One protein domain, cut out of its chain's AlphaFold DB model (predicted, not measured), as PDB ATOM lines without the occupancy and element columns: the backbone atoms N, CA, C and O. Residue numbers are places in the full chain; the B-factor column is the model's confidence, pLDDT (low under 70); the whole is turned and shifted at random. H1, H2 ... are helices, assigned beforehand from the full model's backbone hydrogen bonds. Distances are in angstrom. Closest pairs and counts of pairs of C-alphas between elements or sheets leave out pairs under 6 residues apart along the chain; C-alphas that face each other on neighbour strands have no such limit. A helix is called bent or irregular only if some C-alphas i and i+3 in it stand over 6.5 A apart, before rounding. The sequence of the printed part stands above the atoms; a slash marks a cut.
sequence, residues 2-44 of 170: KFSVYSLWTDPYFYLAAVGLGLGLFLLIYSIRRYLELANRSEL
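This is residues 2 to 44 of the 170 residues of an uncharacterized protein of Elusimicrobia bacterium (UniProt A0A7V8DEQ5). One long straight helix, H2, 31 residues and 44.7 A from first to last C-alpha, makes most of the length of a thin rod that spans 59 A, and a short helix of 5 residues, H1, sits before its first end with a tight link between them. Nothing folds back along H2, and residues 2 to 44 stand free. The printed part has 43 residues with two named helices, H1 and then H2 along the chain, and no named strand; its class is all helix. It is extended, with a radius of gyration of the C-alphas of 17.9 A, and the C-alphas span 59 by 15 by 9 A.

Start at H1, residues 5 to 9, and go on through the tight link of 2 residues to H2, residues 12 to 42. The two helices are close but not clearly touching, with 1 pair of C-alphas within 8 A. Look for that closest pair at Leu 8 and Phe 14, whose C-alphas are 6.9 A apart; from centre to centre the helices are 27.2 A apart. In H2 every O i to N i+4 pair is within hydrogen-bond range, while in H1 it is 0 of 1, beside 1 of 2 O i to N i+3 pairs.

Find C-alpha 5 of Val 5 at (192.433, 185.403, 291.989), where H1 begins; it ends at Trp 9. Then find C-alpha 12 of Pro 12 at (199.207, 188.413, 279.936); from there H2 runs 44.7 A to C-alpha 42 of Ser 42 at (206.217, 232.430, 282.846). H1 measures 7.0 A from first to last C-alpha, and neither helix is bent.

The two C-alphas farthest apart are those of Lys 2 and Leu 44, at 59.5 A. The printed part has no cut, and its one link between named helices is tight. The mean pLDDT of the printed part is 85.1; look for values under 70 at residues 2 to 3 and 42 to 44, of which residue 42 belongs to H2.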
ATOM      1  N   LYS A   2     183.335 181.373 288.262       58.28
ATOM      2  CA  LYS A   2     184.133 181.540 289.487       58.28
ATOM      3  C   LYS A   2     185.440 182.239 289.106       58.28
ATOM      4  O   LYS A   2     186.310 181.600 288.526       58.28
ATOM      5  N   PHE A   3     185.557 183.536 289.385       59.28
ATOM      6  CA  PHE A   3     186.822 184.255 289.235       59.28
ATOM      7  C   PHE A   3     187.769 183.812 290.351       59.28
ATOM      8  O   PHE A   3     187.541 184.093 291.525       59.28
ATOM      9  N   SER A   4     188.801 183.061 289.980       76.81
ATOM     10  CA  SER A   4     189.902 182.718 290.873       76.81
ATOM     11  C   SER A   4     190.959 183.811 290.767       76.81
ATOM     12  O   SER A   4     191.422 184.104 289.666       76.81
ATOM     13  N   VAL A   5     191.367 184.384 291.900       72.69
ATOM     14  CA  VAL A   5     192.433 185.403 291.989       72.69
ATOM     15  C   VAL A   5     193.733 184.920 291.325       72.69
ATOM     16  O   VAL A   5     194.456 185.714 290.729       72.69
ATOM     17  N   TYR A   6     193.978 183.605 291.328       72.06
ATOM     18  CA  TYR A   6     195.111 182.983 290.639       72.06
ATOM     19  C   TYR A   6     195.087 183.170 289.119       72.06
ATOM     20  O   TYR A   6     196.143 183.318 288.517       72.06
ATOM     21  N   SER A   7     193.906 183.197 288.496       71.00
ATOM     22  CA  SER A   7     193.786 183.351 287.041       71.00
ATOM     23  C   SER A   7     194.105 184.771 286.578       71.00
ATOM     24  O   SER A   7     194.508 184.951 285.434       71.00
ATOM     25  N   LEU A   8     193.912 185.768 287.447       74.56
ATOM     26  CA  LEU A   8     194.122 187.176 287.114       74.56
ATOM     27  C   LEU A   8     195.617 187.510 287.013       74.56
ATOM     28  O   LEU A   8     196.027 188.255 286.133       74.56
ATOM     29  N   TRP A   9     196.437 186.915 287.884       77.50
ATOM     30  CA  TRP A   9     197.889 187.128 287.911       77.50
ATOM     31  C   TRP A   9     198.654 186.363 286.826       77.50
ATOM     32  O   TRP A   9     199.817 186.664 286.569       77.50
ATOM     33  N   THR A  10     198.032 185.378 286.183       84.06
ATOM     34  CA  THR A  10     198.634 184.637 285.063       84.06
ATOM     35  C   THR A  10     198.205 185.163 283.696       84.06
ATOM     36  O   THR A  10     198.704 184.680 282.683       84.06
ATOM     37  N   ASP A  11     197.278 186.121 283.648       85.88
ATOM     38  CA  ASP A  11     196.763 186.657 282.392       85.88
ATOM     39  C   ASP A  11     197.749 187.684 281.789       85.88
ATOM     40  O   ASP A  11     198.000 188.725 282.402       85.88
ATOM     41  N   PRO A  12     198.316 187.451 280.588       88.69
ATOM     42  CA  PRO A  12     199.207 188.413 279.936       88.69
ATOM     43  C   PRO A  12     198.536 189.768 279.655       88.69
ATOM     44  O   PRO A  12     199.213 190.799 279.663       88.69
ATOM     45  N   TYR A  13     197.213 189.801 279.459       90.56
ATOM     46  CA  TYR A  13     196.482 191.050 279.241       90.56
ATOM     47  C   TYR A  13     196.456 191.933 280.492       90.56
ATOM     48  O   TYR A  13     196.469 193.160 280.370       90.56
ATOM     49  N   PHE A  14     196.499 191.338 281.690       87.88
ATOM     50  CA  PHE A  14     196.611 192.083 282.944       87.88
ATOM     51  C   PHE A  14     197.928 192.868 283.005       87.88
ATOM     52  O   PHE A  14     197.927 194.050 283.344       87.88
ATOM     53  N   TYR A  15     199.043 192.253 282.602       90.88
ATOM     54  CA  TYR A  15     200.342 192.928 282.564       90.88
ATOM     55  C   TYR A  15     200.411 194.005 281.483       90.88
ATOM     56  O   TYR A  15     200.968 195.071 281.732       90.88
ATOM     57  N   LEU A  16     199.806 193.783 280.312       92.81
ATOM     58  CA  LEU A  16     199.699 194.822 279.283       92.81
ATOM     59  C   LEU A  16     198.909 196.035 279.785       92.81
ATOM     60  O   LEU A  16     199.348 197.171 279.606       92.81
ATOM     61  N   ALA A  17     197.783 195.801 280.464       91.50
ATOM     62  CA  ALA A  17     197.003 196.868 281.082       91.50
ATOM     63  C   ALA A  17     197.798 197.585 282.186       91.50
ATOM     64  O   ALA A  17     197.785 198.813 282.246       91.50
ATOM     65  N   ALA A  18     198.537 196.845 283.016       92.44
ATOM     66  CA  ALA A  18     199.380 197.411 284.066       92.44
ATOM     67  C   ALA A  18     200.521 198.276 283.501       92.44
ATOM     68  O   ALA A  18     200.768 199.367 284.012       92.44
ATOM     69  N   VAL A  19     201.180 197.835 282.424       96.38
ATOM     70  CA  VAL A  19     202.206 198.623 281.725       96.38
ATOM     71  C   VAL A  19     201.594 199.876 281.107       96.38
ATOM     72  O   VAL A  19     202.143 200.959 281.277       96.38
ATOM     73  N   GLY A  20     200.441 199.754 280.441       97.19
ATOM     74  CA  GLY A  20     199.729 200.899 279.874       97.19
ATOM     75  C   GLY A  20     199.357 201.936 280.935       97.19
ATOM     76  O   GLY A  20     199.617 203.125 280.755       97.19
ATOM     77  N   LEU A  21     198.827 201.484 282.076       96.38
ATOM     78  CA  LEU A  21     198.514 202.345 283.216       96.38
ATOM     79  C   LEU A  21     199.786 203.002 283.760       96.38
ATOM     80  O   LEU A  21     199.815 204.219 283.914       96.38
ATOM     81  N   GLY A  22     200.854 202.233 283.981       97.44
ATOM     82  CA  GLY A  22     202.132 202.753 284.466       97.44
ATOM     83  C   GLY A  22     202.727 203.825 283.552       97.44
ATOM     84  O   GLY A  22     203.183 204.861 284.030       97.44
ATOM     85  N   LEU A  23     202.666 203.620 282.236       97.88
ATOM     86  CA  LEU A  23     203.176 204.562 281.241       97.88
ATOM     87  C   LEU A  23     202.311 205.830 281.168       97.88
ATOM     88  O   LEU A  23     202.845 206.936 281.098       97.88
ATOM     89  N   GLY A  24     200.987 205.688 281.276       97.56
ATOM     90  CA  GLY A  24     200.066 206.821 281.388       97.56
ATOM     91  C   GLY A  24     200.308 207.656 282.647       97.56
ATOM     92  O   GLY A  24     200.374 208.880 282.577       97.56
ATOM     93  N   LEU A  25     200.518 207.002 283.792       97.00
ATOM     94  CA  LEU A  25     200.793 207.670 285.067       97.00
ATOM     95  C   LEU A  25     202.158 208.369 285.045       97.00
ATOM     96  O   LEU A  25     202.289 209.495 285.521       97.00
ATOM     97  N   PHE A  26     203.157 207.745 284.419       97.38
ATOM     98  CA  PHE A  26     204.460 208.358 284.184       97.38
ATOM     99  C   PHE A  26     204.353 209.617 283.311       97.38
ATOM    100  O   PHE A  26     204.903 210.656 283.675       97.38
ATOM    101  N   LEU A  27     203.614 209.556 282.198       97.12
ATOM    102  CA  LEU A  27     203.379 210.708 281.322       97.12
ATOM    103  C   LEU A  27     202.619 211.831 282.031       97.12
ATOM    104  O   LEU A  27     202.963 212.993 281.847       97.12
ATOM    105  N   LEU A  28     201.637 211.494 282.868       96.81
ATOM    106  CA  LEU A  28     200.893 212.465 283.669       96.81
ATOM    107  C   LEU A  28     201.805 213.179 284.676       96.81
ATOM    108  O   LEU A  28     201.796 214.403 284.776       96.81
ATOM    109  N   ILE A  29     202.629 212.430 285.412       96.50
ATOM    110  CA  ILE A  29     203.594 213.024 286.350       96.50
ATOM    111  C   ILE A  29     204.585 213.909 285.590       96.50
ATOM    112  O   ILE A  29     204.894 215.018 286.032       96.50
ATOM    113  N   TYR A  30     205.072 213.435 284.442       96.88
ATOM    114  CA  TYR A  30     205.962 214.202 283.581       96.88
ATOM    115  C   TYR A  30     205.299 215.495 283.089       96.88
ATOM    116  O   TYR A  30     205.920 216.552 283.169       96.88
ATOM    117  N   SER A  31     204.037 215.451 282.650       94.62
ATOM    118  CA  SER A  31     203.321 216.637 282.176       94.62
ATOM    119  C   SER A  31     203.072 217.640 283.294       94.62
ATOM    120  O   SER A  31     203.228 218.829 283.057       94.62
ATOM    121  N   ILE A  32     202.745 217.190 284.510       95.12
ATOM    122  CA  ILE A  32     202.569 218.077 285.671       95.12
ATOM    123  C   ILE A  32     203.892 218.759 286.023       95.12
ATOM    124  O   ILE A  32     203.928 219.977 286.171       95.12
ATOM    125  N   ARG A  33     204.996 218.004 286.114       94.56
ATOM    126  CA  ARG A  33     206.324 218.588 286.375       94.56
ATOM    127  C   ARG A  33     206.705 219.593 285.303       94.56
ATOM    128  O   ARG A  33     207.123 220.698 285.622       94.56
ATOM    129  N   ARG A  34     206.511 219.221 284.037       93.00
ATOM    130  CA  ARG A  34     206.812 220.091 282.907       93.00
ATOM    131  C   ARG A  34     205.939 221.343 282.915       93.00
ATOM    132  O   ARG A  34     206.441 222.423 282.652       93.00
ATOM    133  N   TYR A  35     204.662 221.210 283.248       93.00
ATOM    134  CA  TYR A  35     203.747 222.337 283.373       93.00
ATOM    135  C   TYR A  35     204.167 223.285 284.498       93.00
ATOM    136  O   TYR A  35     204.213 224.485 284.271       93.00
ATOM    137  N   LEU A  36     204.557 222.767 285.668       90.25
ATOM    138  CA  LEU A  36     205.082 223.586 286.767       90.25
ATOM    139  C   LEU A  36     206.401 224.278 286.398       90.25
ATOM    140  O   LEU A  36     206.600 225.431 286.755       90.25
ATOM    141  N   GLU A  37     207.285 223.612 285.649       90.19
ATOM    142  CA  GLU A  37     208.494 224.248 285.109       90.19
ATOM    143  C   GLU A  37     208.164 225.406 284.163       90.19
ATOM    144  O   GLU A  37     208.873 226.408 284.174       90.19
ATOM    145  N   LEU A  38     207.127 225.270 283.330       81.81
ATOM    146  CA  LEU A  38     206.694 226.343 282.436       81.81
ATOM    147  C   LEU A  38     205.998 227.468 283.204       81.81
ATOM    148  O   LEU A  38     206.325 228.621 282.966       81.81
ATOM    149  N   ALA A  39     205.107 227.142 284.141       79.56
ATOM    150  CA  ALA A  39     204.387 228.118 284.955       79.56
ATOM    151  C   ALA A  39     205.345 228.963 285.816       79.56
ATOM    152  O   ALA A  39     205.253 230.187 285.825       79.56
ATOM    153  N   ASN A  40     206.338 228.325 286.445       77.00
ATOM    154  CA  ASN A  40     207.374 229.032 287.205       77.00
ATOM    155  C   ASN A  40     208.314 229.859 286.313       77.00
ATOM    156  O   ASN A  40     208.980 230.765 286.804       77.00
ATOM    157  N   ARG A  41     208.434 229.530 285.019       70.25
ATOM    158  CA  ARG A  41     209.206 230.340 284.063       70.25
ATOM    159  C   ARG A  41     208.395 231.517 283.532       70.25
ATOM    160  O   ARG A  41     208.968 232.586 283.389       70.25
ATOM    161  N   SER A  42     207.096 231.342 283.288       59.75
ATOM    162  CA  SER A  42     206.217 232.430 282.846       59.75
ATOM    163  C   SER A  42     206.015 233.488 283.929       59.75
ATOM    164  O   SER A  42     205.986 234.669 283.615       59.75
ATOM    165  N   GLU A  43     205.966 233.092 285.205       55.72
ATOM    166  CA  GLU A  43     205.868 234.045 286.323       55.72
ATOM    167  C   GLU A  43     207.135 234.915 286.472       55.72
ATOM    168  O   GLU A  43     207.068 236.000 287.034       55.72
ATOM    169  N   LEU A  44     208.275 234.486 285.911       52.31
ATOM    170  CA  LEU A  44     209.531 235.244 285.916       52.31
ATOM    171  C   LEU A  44     209.720 236.148 284.677       52.31
ATOM    172  O   LEU A  44     210.628 236.975 284.669       52.31
TER     173      LEU A  44